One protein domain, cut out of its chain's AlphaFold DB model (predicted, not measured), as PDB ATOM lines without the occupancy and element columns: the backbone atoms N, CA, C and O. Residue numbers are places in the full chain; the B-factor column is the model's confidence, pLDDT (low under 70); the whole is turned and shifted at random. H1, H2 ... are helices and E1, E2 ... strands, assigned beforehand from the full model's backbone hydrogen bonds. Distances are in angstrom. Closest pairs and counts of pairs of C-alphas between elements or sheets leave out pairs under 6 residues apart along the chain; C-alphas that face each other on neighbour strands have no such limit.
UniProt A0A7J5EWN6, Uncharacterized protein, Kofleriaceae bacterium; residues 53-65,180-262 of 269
ATOM      1  N   ASP A  53    -132.265 -64.555  46.073       78.50
ATOM      2  CA  ASP A  53    -132.453 -65.358  47.272       78.50
ATOM      3  C   ASP A  53    -131.309 -65.192  48.276       78.50
ATOM      4  O   ASP A  53    -130.152 -65.530  48.014       78.50
ATOM      5  N   ASN A  54    -131.683 -64.728  49.467       79.38
ATOM      6  CA  ASN A  54    -130.794 -64.512  50.607       79.38
ATOM      7  C   ASN A  54    -130.993 -65.585  51.694       79.38
ATOM      8  O   ASN A  54    -130.794 -65.329  52.883       79.38
ATOM      9  N   SER A  55    -131.462 -66.780  51.318       85.12
ATOM     10  CA  SER A  55    -131.765 -67.857  52.270       85.12
ATOM     11  C   SER A  55    -130.709 -68.961  52.298       85.12
ATOM     12  O   SER A  55    -130.764 -69.853  53.139       85.12
ATOM     13  N   TRP A  56    -129.715 -68.928  51.413       86.94
ATOM     14  CA  TRP A  56    -128.735 -70.004  51.319       86.94
ATOM     15  C   TRP A  56    -127.680 -69.962  52.441       86.94
ATOM     16  O   TRP A  56    -127.226 -68.901  52.876       86.94
ATOM     17  N   VAL A  57    -127.258 -71.150  52.869       89.50
ATOM     18  CA  VAL A  57    -126.233 -71.427  53.882       89.50
ATOM     19  C   VAL A  57    -125.332 -72.530  53.344       89.50
ATOM     20  O   VAL A  57    -125.815 -73.562  52.877       89.50
ATOM     21  N   ARG A  58    -124.013 -72.345  53.396       90.12
ATOM     22  CA  ARG A  58    -123.059 -73.358  52.919       90.12
ATOM     23  C   ARG A  58    -122.549 -74.187  54.097       90.12
ATOM     24  O   ARG A  58    -121.817 -73.637  54.919       90.12
ATOM     25  N   PRO A  59    -122.896 -75.479  54.218       87.88
ATOM     26  CA  PRO A  59    -122.399 -76.294  55.315       87.88
ATOM     27  C   PRO A  59    -120.898 -76.564  55.154       87.88
ATOM     28  O   PRO A  59    -120.387 -76.782  54.056       87.88
ATOM     29  N   VAL A  60    -120.194 -76.551  56.279       85.00
ATOM     30  CA  VAL A  60    -118.777 -76.865  56.421       85.00
ATOM     31  C   VAL A  60    -118.644 -77.808  57.611       85.00
ATOM     32  O   VAL A  60    -118.985 -77.480  58.748       85.00
ATOM     33  N   ILE A  61    -118.147 -79.013  57.355       82.38
ATOM     34  CA  ILE A  61    -117.867 -79.973  58.421       82.38
ATOM     35  C   ILE A  61    -116.491 -79.632  58.990       82.38
ATOM     36  O   ILE A  61    -115.474 -79.834  58.328       82.38
ATOM     37  N   LEU A  62    -116.457 -79.130  60.223       80.62
ATOM     38  CA  LEU A  62    -115.206 -78.939  60.946       80.62
ATOM     39  C   LEU A  62    -114.862 -80.244  61.663       80.62
ATOM     40  O   LEU A  62    -115.522 -80.655  62.619       80.62
ATOM     41  N   SER A  63    -113.826 -80.918  61.171       76.69
ATOM     42  CA  SER A  63    -113.190 -82.033  61.865       76.69
ATOM     43  C   SER A  63    -111.967 -81.550  62.655       76.69
ATOM     44  O   SER A  63    -111.376 -80.529  62.301       76.69
ATOM     45  N   PRO A  64    -111.510 -82.316  63.662       74.62
ATOM     46  CA  PRO A  64    -110.254 -82.032  64.362       74.62
ATOM     47  C   PRO A  64    -109.031 -81.930  63.434       74.62
ATOM     48  O   PRO A  64    -108.047 -81.283  63.767       74.62
ATOM     49  N   SER A  65    -109.098 -82.572  62.264       76.31
ATOM     50  CA  SER A  65    -108.052 -82.576  61.239       76.31
ATOM     51  C   SER A  65    -108.166 -81.433  60.225       76.31
ATOM     52  O   SER A  65    -107.439 -81.435  59.241       76.31
ATOM     53  N   ALA A 180    -114.685 -77.698  67.915       76.88
ATOM     54  CA  ALA A 180    -114.424 -78.713  66.892       76.88
ATOM     55  C   ALA A 180    -113.300 -79.706  67.259       76.88
ATOM     56  O   ALA A 180    -113.146 -80.732  66.595       76.88
ATOM     57  N   ARG A 181    -112.506 -79.441  68.310       75.25
ATOM     58  CA  ARG A 181    -111.478 -80.372  68.804       75.25
ATOM     59  C   ARG A 181    -112.093 -81.530  69.589       75.25
ATOM     60  O   ARG A 181    -111.618 -82.655  69.464       75.25
ATOM     61  N   SER A 182    -113.144 -81.277  70.376       70.00
ATOM     62  CA  SER A 182    -113.823 -82.317  71.171       70.00
ATOM     63  C   SER A 182    -114.703 -83.255  70.342       70.00
ATOM     64  O   SER A 182    -115.045 -84.342  70.800       70.00
ATOM     65  N   GLY A 183    -115.066 -82.865  69.120       72.56
ATOM     66  CA  GLY A 183    -115.890 -83.677  68.234       72.56
ATOM     67  C   GLY A 183    -116.122 -83.004  66.887       72.56
ATOM     68  O   GLY A 183    -115.838 -81.823  66.708       72.56
ATOM     69  N   LYS A 184    -116.654 -83.762  65.923       76.75
ATOM     70  CA  LYS A 184    -117.066 -83.203  64.630       76.75
ATOM     71  C   LYS A 184    -118.264 -82.287  64.858       76.75
ATOM     72  O   LYS A 184    -119.330 -82.775  65.226       76.75
ATOM     73  N   ILE A 185    -118.093 -80.994  64.611       84.06
ATOM     74  CA  ILE A 185    -119.198 -80.034  64.610       84.06
ATOM     75  C   ILE A 185    -119.534 -79.664  63.171       84.06
ATOM     76  O   ILE A 185    -118.653 -79.547  62.312       84.06
ATOM     77  N   ILE A 186    -120.823 -79.505  62.896       86.62
ATOM     78  CA  ILE A 186    -121.296 -79.058  61.591       86.62
ATOM     79  C   ILE A 186    -121.637 -77.584  61.730       86.62
ATOM     80  O   ILE A 186    -122.567 -77.212  62.446       86.62
ATOM     81  N   VAL A 187    -120.859 -76.746  61.055       90.00
ATOM     82  CA  VAL A 187    -121.107 -75.307  60.991       90.00
ATOM     83  C   VAL A 187    -121.545 -74.934  59.583       90.00
ATOM     84  O   VAL A 187    -121.294 -75.664  58.630       90.00
ATOM     85  N   GLY A 188    -122.257 -73.829  59.439       90.88
ATOM     86  CA  GLY A 188    -122.671 -73.285  58.155       90.88
ATOM     87  C   GLY A 188    -122.096 -71.895  57.971       90.88
ATOM     88  O   GLY A 188    -122.182 -71.077  58.876       90.88
ATOM     89  N   PHE A 189    -121.528 -71.609  56.809       92.38
ATOM     90  CA  PHE A 189    -121.204 -70.245  56.424       92.38
ATOM     91  C   PHE A 189    -122.474 -69.521  55.966       92.38
ATOM     92  O   PHE A 189    -123.187 -70.014  55.083       92.38
ATOM     93  N   VAL A 190    -122.717 -68.343  56.540       92.81
ATOM     94  CA  VAL A 190    -123.837 -67.461  56.208       92.81
ATOM     95  C   VAL A 190    -123.295 -66.069  55.864       92.81
ATOM     96  O   VAL A 190    -122.694 -65.428  56.730       92.81
ATOM     97  N   PRO A 191    -123.500 -65.568  54.632       91.69
ATOM     98  CA  PRO A 191    -123.180 -64.186  54.276       91.69
ATOM     99  C   PRO A 191    -123.945 -63.176  55.136       91.69
ATOM    100  O   PRO A 191    -125.067 -63.449  55.558       91.69
ATOM    101  N   TYR A 192    -123.395 -61.974  55.326       91.25
ATOM    102  CA  TYR A 192    -124.085 -60.924  56.092       91.25
ATOM    103  C   TYR A 192    -125.470 -60.573  55.542       91.25
ATOM    104  O   TYR A 192    -126.408 -60.397  56.319       91.25
ATOM    105  N   ASP A 193    -125.613 -60.571  54.218       87.69
ATOM    106  CA  ASP A 193    -126.888 -60.307  53.542       87.69
ATOM    107  C   ASP A 193    -127.969 -61.349  53.906       87.69
ATOM    108  O   ASP A 193    -129.161 -61.038  53.949       87.69
ATOM    109  N   ASN A 194    -127.547 -62.566  54.271       89.25
ATOM    110  CA  ASN A 194    -128.413 -63.690  54.636       89.25
ATOM    111  C   ASN A 194    -128.582 -63.829  56.160       89.25
ATOM    112  O   ASN A 194    -129.340 -64.670  56.636       89.25
ATOM    113  N   LEU A 195    -127.897 -63.020  56.974       88.88
ATOM    114  CA  LEU A 195    -127.890 -63.211  58.429       88.88
ATOM    115  C   LEU A 195    -129.275 -62.996  59.062       88.88
ATOM    116  O   LEU A 195    -129.604 -63.585  60.090       88.88
ATOM    117  N   SER A 196    -130.113 -62.174  58.427       88.94
ATOM    118  CA  SER A 196    -131.472 -61.892  58.895       88.94
ATOM    119  C   SER A 196    -132.387 -63.125  58.897       88.94
ATOM    120  O   SER A 196    -133.264 -63.207  59.764       88.94
ATOM    121  N   THR A 197    -132.157 -64.079  57.984       88.31
ATOM    122  CA  THR A 197    -132.913 -65.335  57.852       88.31
ATOM    123  C   THR A 197    -132.319 -66.450  58.722       88.31
ATOM    124  O   THR A 197    -133.054 -67.283  59.254       88.31
ATOM    125  N   ALA A 198    -131.009 -66.421  58.972       89.88
ATOM    126  CA  ALA A 198    -130.257 -67.448  59.694       89.88
ATOM    127  C   ALA A 198    -130.199 -67.250  61.228       89.88
ATOM    128  O   ALA A 198    -129.125 -67.252  61.833       89.88
ATOM    129  N   ARG A 199    -131.353 -67.074  61.879       92.31
ATOM    130  CA  ARG A 199    -131.441 -66.896  63.340       92.31
ATOM    131  C   ARG A 199    -131.423 -68.233  64.102       92.31
ATOM    132  O   ARG A 199    -131.770 -69.271  63.538       92.31
ATOM    133  N   PRO A 200    -131.071 -68.233  65.401       94.44
ATOM    134  CA  PRO A 200    -131.247 -69.403  66.259       94.44
ATOM    135  C   PRO A 200    -132.683 -69.940  66.199       94.44
ATOM    136  O   PRO A 200    -133.645 -69.184  66.321       94.44
ATOM    137  N   GLY A 201    -132.825 -71.249  66.005       93.75
ATOM    138  CA  GLY A 201    -134.105 -71.939  65.845       93.75
ATOM    139  C   GLY A 201    -134.626 -72.012  64.407       93.75
ATOM    140  O   GLY A 201    -135.561 -72.769  64.161       93.75
ATOM    141  N   THR A 202    -134.024 -71.293  63.454       94.38
ATOM    142  CA  THR A 202    -134.446 -71.327  62.050       94.38
ATOM    143  C   THR A 202    -134.276 -72.738  61.456       94.38
ATOM    144  O   THR A 202    -133.189 -73.315  61.585       94.38
ATOM    145  N   PRO A 203    -135.300 -73.294  60.774       94.94
ATOM    146  CA  PRO A 203    -135.203 -74.595  60.116       94.94
ATOM    147  C   PRO A 203    -134.289 -74.542  58.887       94.94
ATOM    148  O   PRO A 203    -134.237 -73.545  58.161       94.94
ATOM    149  N   LEU A 204    -133.583 -75.643  58.651       94.31
ATOM    150  CA  LEU A 204    -132.700 -75.853  57.511       94.31
ATOM    151  C   LEU A 204    -133.327 -76.855  56.551       94.31
ATOM    152  O   LEU A 204    -133.737 -77.945  56.952       94.31
ATOM    153  N   TYR A 205    -133.336 -76.514  55.268       92.88
ATOM    154  CA  TYR A 205    -133.903 -77.327  54.204       92.88
ATOM    155  C   TYR A 205    -132.830 -77.795  53.226       92.88
ATOM    156  O   TYR A 205    -131.928 -77.048  52.841       92.88
ATOM    157  N   ARG A 206    -132.969 -79.042  52.778       91.31
ATOM    158  CA  ARG A 206    -132.169 -79.648  51.713       91.31
ATOM    159  C   ARG A 206    -133.072 -79.998  50.544       91.31
ATOM    160  O   ARG A 206    -134.064 -80.702  50.728       91.31
ATOM    161  N   CYS A 207    -132.685 -79.588  49.344       89.00
ATOM    162  CA  CYS A 207    -133.418 -79.869  48.112       89.00
ATOM    163  C   CYS A 207    -132.729 -80.975  47.302       89.00
ATOM    164  O   CYS A 207    -131.499 -81.045  47.245       89.00
ATOM    165  N   LYS A 208    -133.510 -81.875  46.691       85.00
ATOM    166  CA  LYS A 208    -132.958 -83.003  45.920       85.00
ATOM    167  C   LYS A 208    -132.538 -82.580  44.511       85.00
ATOM    168  O   LYS A 208    -131.529 -83.073  44.016       85.00
ATOM    169  N   TRP A 209    -133.322 -81.722  43.855       81.44
ATOM    170  CA  TRP A 209    -133.137 -81.325  42.451       81.44
ATOM    171  C   TRP A 209    -132.826 -79.828  42.358       81.44
ATOM    172  O   TRP A 209    -133.600 -79.047  41.807       81.44
ATOM    173  N   GLY A 210    -131.714 -79.420  42.973       77.12
ATOM    174  CA  GLY A 210    -131.301 -78.018  43.067       77.12
ATOM    175  C   GLY A 210    -132.202 -77.229  44.012       77.12
ATOM    176  O   GLY A 210    -131.872 -77.077  45.180       77.12
ATOM    177  N   LEU A 211    -133.354 -76.781  43.514       82.12
ATOM    178  CA  LEU A 211    -134.296 -75.913  44.229       82.12
ATOM    179  C   LEU A 211    -135.687 -76.551  44.416       82.12
ATOM    180  O   LEU A 211    -136.577 -75.937  44.995       82.12
ATOM    181  N   VAL A 212    -135.886 -77.779  43.924       83.19
ATOM    182  CA  VAL A 212    -137.173 -78.496  43.968       83.19
ATOM    183  C   VAL A 212    -137.090 -79.711  44.898       83.19
ATOM    184  O   VAL A 212    -136.025 -80.332  45.023       83.19
ATOM    185  N   ASN A 213    -138.228 -80.068  45.510       85.94
ATOM    186  CA  ASN A 213    -138.394 -81.175  46.457       85.94
ATOM    187  C   ASN A 213    -137.451 -81.033  47.662       85.94
ATOM    188  O   ASN A 213    -136.403 -81.691  47.751       85.94
ATOM    189  N   CYS A 214    -137.811 -80.104  48.549       90.38
ATOM    190  CA  CYS A 214    -137.012 -79.712  49.703       90.38
ATOM    191  C   CYS A 214    -137.600 -80.271  51.003       90.38
ATOM    192  O   CYS A 214    -138.767 -80.030  51.329       90.38
ATOM    193  N   ALA A 215    -136.767 -80.973  51.767       91.25
ATOM    194  CA  ALA A 215    -137.109 -81.535  53.069       91.25
ATOM    195  C   ALA A 215    -136.354 -80.804  54.181       91.25
ATOM    196  O   ALA A 215    -135.220 -80.366  53.979       91.25
ATOM    197  N   GLU A 216    -136.981 -80.678  55.349       93.38
ATOM    198  CA  GLU A 216    -136.307 -80.176  56.545       93.38
ATOM    199  C   GLU A 216    -135.263 -81.197  57.000       93.38
ATOM    200  O   GLU A 216    -135.536 -82.395  57.079       93.38
ATOM    201  N   VAL A 217    -134.045 -80.726  57.248       94.25
ATOM    202  CA  VAL A 217    -132.897 -81.566  57.613       94.25
ATOM    203  C   VAL A 217    -132.241 -81.139  58.915       94.25
ATOM    204  O   VAL A 217    -131.266 -81.765  59.326       94.25
ATOM    205  N   GLY A 218    -132.739 -80.089  59.565       94.19
ATOM    206  CA  GLY A 218    -132.164 -79.603  60.807       94.19
ATOM    207  C   GLY A 218    -132.587 -78.189  61.157       94.19
ATOM    208  O   GLY A 218    -133.529 -77.644  60.588       94.19
ATOM    209  N   LYS A 219    -131.849 -77.588  62.089       95.62
ATOM    210  CA  LYS A 219    -132.060 -76.216  62.554       95.62
ATOM    211  C   LYS A 219    -130.752 -75.539  62.941       95.62
ATOM    212  O   LYS A 219    -129.781 -76.201  63.311       95.62
ATOM    213  N   ILE A 220    -130.754 -74.214  62.902       94.44
ATOM    214  CA  ILE A 220    -129.656 -73.392  63.412       94.44
ATOM    215  C   ILE A 220    -129.738 -73.363  64.940       94.44
ATOM    216  O   ILE A 220    -130.796 -73.094  65.504       94.44
ATOM    217  N   LEU A 221    -128.632 -73.661  65.619       92.25
ATOM    218  CA  LEU A 221    -128.547 -73.616  67.079       92.25
ATOM    219  C   LEU A 221    -128.140 -72.231  67.565       92.25
ATOM    220  O   LEU A 221    -128.809 -71.650  68.415       92.25
ATOM    221  N   SER A 222    -127.042 -71.711  67.026       89.88
ATOM    222  CA  SER A 222    -126.464 -70.439  67.441       89.88
ATOM    223  C   SER A 222    -125.705 -69.790  66.285       89.88
ATOM    224  O   SER A 222    -125.226 -70.472  65.377       89.88
ATOM    225  N   VAL A 223    -125.614 -68.461  66.308       89.25
ATOM    226  CA  VAL A 223    -124.702 -67.710  65.437       89.25
ATOM    227  C   VAL A 223    -123.370 -67.616  66.167       89.25
ATOM    228  O   VAL A 223    -123.347 -67.289  67.352       89.25
ATOM    229  N   LEU A 224    -122.282 -67.956  65.483       84.19
ATOM    230  CA  LEU A 224    -120.942 -67.944  66.053       84.19
ATOM    231  C   LEU A 224    -120.289 -66.594  65.759       84.19
ATOM    232  O   LEU A 224    -120.376 -66.080  64.642       84.19
ATOM    233  N   ASP A 225    -119.603 -66.050  66.758       74.88
ATOM    234  CA  ASP A 225    -118.833 -64.824  66.600       74.88
ATOM    235  C   ASP A 225    -117.559 -65.079  65.790       74.88
ATOM    236  O   ASP A 225    -116.899 -66.116  65.915       74.88
ATOM    237  N   GLY A 226    -117.196 -64.095  64.972       77.56
ATOM    238  CA  GLY A 226    -116.032 -64.159  64.098       77.56
ATOM    239  C   GLY A 226    -116.429 -64.075  62.635       77.56
ATOM    240  O   GLY A 226    -117.226 -64.862  62.121       77.56
ATOM    241  N   GLU A 227    -115.849 -63.095  61.956       84.06
ATOM    242  CA  GLU A 227    -116.035 -62.950  60.527       84.06
ATOM    243  C   GLU A 227    -115.177 -63.967  59.775       84.06
ATOM    244  O   GLU A 227    -113.994 -64.166  60.055       84.06
ATOM    245  N   VAL A 228    -115.790 -64.593  58.782       85.94
ATOM    246  CA  VAL A 228    -115.144 -65.528  57.877       85.94
ATOM    247  C   VAL A 228    -115.409 -65.111  56.442       85.94
ATOM    248  O   VAL A 228    -116.463 -64.574  56.099       85.94
ATOM    249  N   THR A 229    -114.435 -65.382  55.583       86.62
ATOM    250  CA  THR A 229    -114.571 -65.196  54.145       86.62
ATOM    251  C   THR A 229    -114.636 -66.544  53.457       86.62
ATOM    252  O   THR A 229    -113.747 -67.377  53.649       86.62
ATOM    253  N   GLU A 230    -115.654 -66.746  52.631       85.31
ATOM    254  CA  GLU A 230    -115.817 -67.960  51.835       85.31
ATOM    255  C   GLU A 230    -116.201 -67.633  50.398       85.31
ATOM    256  O   GLU A 230    -116.753 -66.573  50.098       85.31
ATOM    257  N   ARG A 231    -115.901 -68.558  49.485       84.12
ATOM    258  CA  ARG A 231    -116.308 -68.417  48.083       84.12
ATOM    259  C   ARG A 231    -117.802 -68.717  47.947       84.12
ATOM    260  O   ARG A 231    -118.297 -69.688  48.531       84.12
ATOM    261  N   HIS A 232    -118.511 -67.891  47.177       82.81
ATOM    262  CA  HIS A 232    -119.917 -68.119  46.858       82.81
ATOM    263  C   HIS A 232    -120.082 -69.475  46.142       82.81
ATOM    264  O   HIS A 232    -119.271 -69.814  45.283       82.81
ATOM    265  N   PRO A 233    -121.157 -70.234  46.422       76.88
ATOM    266  CA  PRO A 233    -121.401 -71.551  45.829       76.88
ATOM    267  C   PRO A 233    -121.450 -71.667  44.291       76.88
ATOM    268  O   PRO A 233    -121.389 -72.770  43.766       76.88
ATOM    269  N   GLU A 234    -121.603 -70.560  43.567       76.38
ATOM    270  CA  GLU A 234    -121.824 -70.558  42.106       76.38
ATOM    271  C   GLU A 234    -121.061 -69.408  41.448       76.38
ATOM    272  O   GLU A 234    -120.537 -69.545  40.347       76.38
ATOM    273  N   LYS A 235    -120.976 -68.262  42.132       75.38
ATOM    274  CA  LYS A 235    -120.229 -67.097  41.662       75.38
ATOM    275  C   LYS A 235    -118.776 -67.195  42.122       75.38
ATOM    276  O   LYS A 235    -118.504 -67.512  43.275       75.38
ATOM    277  N   ASP A 236    -117.837 -66.814  41.261       79.38
ATOM    278  CA  ASP A 236    -116.410 -66.749  41.604       79.38
ATOM    279  C   ASP A 236    -116.072 -65.500  42.443       79.38
ATOM    280  O   ASP A 236    -115.192 -64.707  42.122       79.38
ATOM    281  N   ARG A 237    -116.852 -65.255  43.500       84.38
ATOM    282  CA  ARG A 237    -116.718 -64.100  44.392       84.38
ATOM    283  C   ARG A 237    -116.521 -64.579  45.818       84.38
ATOM    284  O   ARG A 237    -117.175 -65.523  46.259       84.38
ATOM    285  N   VAL A 238    -115.635 -63.904  46.537       88.38
ATOM    286  CA  VAL A 238    -115.442 -64.108  47.973       88.38
ATOM    287  C   VAL A 238    -116.453 -63.242  48.713       88.38
ATOM    288  O   VAL A 238    -116.562 -62.047  48.444       88.38
ATOM    289  N   LEU A 239    -117.211 -63.852  49.616       89.50
ATOM    290  CA  LEU A 239    -118.200 -63.192  50.455       89.50
ATOM    291  C   LEU A 239    -117.734 -63.184  51.905       89.50
ATOM    292  O   LEU A 239    -117.078 -64.120  52.360       89.50
ATOM    293  N   ARG A 240    -118.109 -62.123  52.619       91.75
ATOM    294  CA  ARG A 240    -117.903 -61.964  54.062       91.75
ATOM    295  C   ARG A 240    -119.166 -62.408  54.790       91.75
ATOM    296  O   ARG A 240    -120.279 -62.146  54.325       91.75
ATOM    297  N   GLY A 241    -118.998 -63.076  55.916       91.75
ATOM    298  CA  GLY A 241    -120.114 -63.586  56.690       91.75
ATOM    299  C   GLY A 241    -119.672 -64.150  58.023       91.75
ATOM    300  O   GLY A 241    -118.554 -63.916  58.478       91.75
ATOM    301  N   VAL A 242    -120.560 -64.917  58.635       91.50
ATOM    302  CA  VAL A 242    -120.341 -65.557  59.933       91.50
ATOM    303  C   VAL A 242    -120.564 -67.056  59.819       91.50
ATOM    304  O   VAL A 242    -121.214 -67.540  58.887       91.50
ATOM    305  N   MET A 243    -120.011 -67.803  60.769       90.62
ATOM    306  CA  MET A 243    -120.348 -69.212  60.925       90.62
ATOM    307  C   MET A 243    -121.595 -69.337  61.804       90.62
ATOM    308  O   MET A 243    -121.780 -68.586  62.755       90.62
ATOM    309  N   VAL A 244    -122.448 -70.312  61.521       91.81
ATOM    310  CA  VAL A 244    -123.576 -70.684  62.380       91.81
ATOM    311  C   VAL A 244    -123.447 -72.144  62.770       91.81
ATOM    312  O   VAL A 244    -123.084 -72.986  61.951       91.81
ATOM    313  N   GLU A 245    -123.715 -72.462  64.026       90.62
ATOM    314  CA  GLU A 245    -123.757 -73.843  64.485       90.62
ATOM    315  C   GLU A 245    -125.086 -74.472  64.071       90.62
ATOM    316  O   GLU A 245    -126.155 -73.891  64.285       90.62
ATOM    317  N   MET A 246    -125.035 -75.662  63.473       92.56
ATOM    318  CA  MET A 246    -126.218 -76.323  62.927       92.56
ATOM    319  C   MET A 246    -126.402 -77.705  63.543       92.56
ATOM    320  O   MET A 246    -125.491 -78.532  63.548       92.56
ATOM    321  N   ALA A 247    -127.621 -77.987  63.996       92.38
ATOM    322  CA  ALA A 247    -128.046 -79.331  64.356       92.38
ATOM    323  C   ALA A 247    -128.738 -79.961  63.151       92.38
ATOM    324  O   ALA A 247    -129.858 -79.576  62.812       92.38
ATOM    325  N   LEU A 248    -128.078 -80.925  62.512       91.38
ATOM    326  CA  LEU A 248    -128.653 -81.675  61.398       91.38
ATOM    327  C   LEU A 248    -129.233 -83.002  61.891       91.38
ATOM    328  O   LEU A 248    -128.550 -83.782  62.548       91.38
ATOM    329  N   THR A 249    -130.488 -83.266  61.537       90.62
ATOM    330  CA  THR A 249    -131.162 -84.550  61.764       90.62
ATOM    331  C   THR A 249    -130.604 -85.633  60.837       90.62
ATOM    332  O   THR A 249    -130.494 -86.788  61.235       90.62
ATOM    333  N   ASP A 250    -130.206 -85.261  59.613       86.62
ATOM    334  CA  ASP A 250    -129.474 -86.134  58.686       86.62
ATOM    335  C   ASP A 250    -128.030 -85.642  58.536       86.62
ATOM    336  O   ASP A 250    -127.773 -84.615  57.909       86.62
ATOM    337  N   ALA A 251    -127.068 -86.400  59.068       81.31
ATOM    338  CA  ALA A 251    -125.648 -86.057  58.985       81.31
ATOM    339  C   ALA A 251    -125.142 -85.918  57.535       81.31
ATOM    340  O   ALA A 251    -124.200 -85.166  57.277       81.31
ATOM    341  N   ARG A 252    -125.779 -86.593  56.565       84.69
ATOM    342  CA  ARG A 252    -125.421 -86.480  55.141       84.69
ATOM    343  C   ARG A 252    -125.747 -85.105  54.571       84.69
ATOM    344  O   ARG A 252    -125.076 -84.677  53.637       84.69
ATOM    345  N   ALA A 253    -126.708 -84.382  55.153       84.44
ATOM    346  CA  ALA A 253    -127.040 -83.024  54.734       84.44
ATOM    347  C   ALA A 253    -125.838 -82.065  54.856       84.44
ATOM    348  O   ALA A 253    -125.710 -81.152  54.046       84.44
ATOM    349  N   GLY A 254    -124.907 -82.328  55.781       80.69
ATOM    350  CA  GLY A 254    -123.681 -81.540  55.941       80.69
ATOM    351  C   GLY A 254    -122.659 -81.703  54.810       80.69
ATOM    352  O   GLY A 254    -121.735 -80.905  54.722       80.69
ATOM    353  N   GLN A 255    -122.806 -82.715  53.945       84.38
ATOM    354  CA  GLN A 255    -121.937 -82.929  52.777       84.38
ATOM    355  C   GLN A 255    -122.447 -82.216  51.516       84.38
ATOM    356  O   GLN A 255    -121.759 -82.199  50.496       84.38
ATOM    357  N   HIS A 256    -123.663 -81.662  51.549       82.19
ATOM    358  CA  HIS A 256    -124.228 -80.957  50.404       82.19
ATOM    359  C   HIS A 256    -123.593 -79.580  50.224       82.19
ATOM    360  O   HIS A 256    -123.113 -78.970  51.167       82.19
ATOM    361  N   HIS A 257    -123.620 -79.063  48.999       82.75
ATOM    362  CA  HIS A 257    -122.978 -77.787  48.696       82.75
ATOM    363  C   HIS A 257    -123.719 -76.575  49.291       82.75
ATOM    364  O   HIS A 257    -123.093 -75.576  49.635       82.75
ATOM    365  N   VAL A 258    -125.050 -76.662  49.403       88.56
ATOM    366  CA  VAL A 258    -125.937 -75.579  49.852       88.56
ATOM    367  C   VAL A 258    -127.121 -76.158  50.633       88.56
ATOM    368  O   VAL A 258    -127.682 -77.188  50.252       88.56
ATOM    369  N   LEU A 259    -127.499 -75.473  51.708       91.62
ATOM    370  CA  LEU A 259    -128.737 -75.630  52.471       91.62
ATOM    371  C   LEU A 259    -129.505 -74.301  52.453       91.62
ATOM    372  O   LEU A 259    -128.908 -73.256  52.216       91.62
ATOM    373  N   PHE A 260    -130.808 -74.329  52.722       91.75
ATOM    374  CA  PHE A 260    -131.646 -73.124  52.777       91.75
ATOM    375  C   PHE A 260    -132.181 -72.904  54.191       91.75
ATOM    376  O   PHE A 260    -132.722 -73.830  54.794       91.75
ATOM    377  N   ALA A 261    -132.021 -71.700  54.726       92.44
ATOM    378  CA  ALA A 261    -132.447 -71.304  56.059       92.44
ATOM    379  C   ALA A 261    -133.775 -70.539  56.011       92.44
ATOM    380  O   ALA A 261    -133.928 -69.545  55.305       92.44
ATOM    381  N   GLY A 262    -134.741 -70.994  56.809       89.06
ATOM    382  CA  GLY A 262    -135.996 -70.291  57.087       89.06
ATOM    383  C   GLY A 262    -137.123 -70.599  56.116       89.06
ATOM    384  O   GLY A 262    -138.250 -70.805  56.559       89.06
TER     385      GLY A 262
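AT A GLANCE: This is residues 53 to 65 and 180 to 262 of the 269 residues of an uncharacterized protein of Kofleriaceae bacterium (UniProt A0A7J5EWN6). Six strands form a small closed barrel, with one short helix, H1, packed on its outside. The long strand E4 bends by 138 degrees at residue 226 and pairs along its length first with E3 and then with E5. The printed part has 96 residues with six named strands and one named helix, in the order E1 E2 E3 E4 E5 H1 E6; round the ring run E1 E2 E5 E4 E3 E6 and back to E1, each neighbour pair antiparallel. The class is mostly strand, and the whole is compact and rounded, with a radius of gyration of the C-alphas of 12.4 A and spans of 36 by 29 by 24 A.

HOW THE PARTS SIT: E1, residues 56 to 62, is the antiparallel neighbour of E2, residues 185 to 191, with N 60 and O 187 2.7 A apart, within hydrogen-bond range. On the other side of E2 lies E5, residues 238 to 248, with N 188 and O 244 at 2.8 A. E5 and E4, residues 212 to 231, form a hairpin, with N 221 and O 245 at 2.8 A; E5 bends by 70 degrees at residue 241. E4 also forms a hairpin with E3, residues 203 to 209, with N 204 and O 218 at 2.8 A. E3, E4 and E5 are a meander, each strand the antiparallel neighbour of the one before; with E2 they make a Greek key, in which E2 is the antiparallel neighbour of E5. E6, residues 259 to 261, has N 205 and O 260 at 2.8 A from each other across its pair with E3, and N 57 and O 259 at 2.8 A across its pair with E1, which closes the ring. H1, residues 251 to 255, is on the barrel, outside it, at a height over the sheet of 6.8 A and over none of the strands; its closest C-alphas to E1 are those of Pro 59 and Gly 254, 5.4 A apart. In H1, 0 of 1 O i to N i+4 pairs and 2 of 2 O i to N i+3 pairs are within range. E1 and E4 are apart.

IN THESE COORDINATES: E1 begins at C-alpha 56, (-128.735, -70.004, 51.319), and is 18.9 A long. E2 measures 19.3 A, E3 19.0 A, E4 23.5 A and E5 25.8 A from first to last C-alpha. H1 begins at C-alpha 251, (-125.648, -86.057, 58.985), and E6 ends at C-alpha 261, (-132.447, -71.304, 56.059).

THE WHOLE: The two C-alphas farthest apart, those of Ser 182 and Val 212, are 36.1 A apart. Residues 66 to 179 are not printed, and C-alphas 65 and 180 are 9.4 A apart across this cut, which lies between E1 and E2. The link from E2 to E3, with 11 residues, is long. The mean pLDDT of the printed part is 86.5, and no printed residue is under 70.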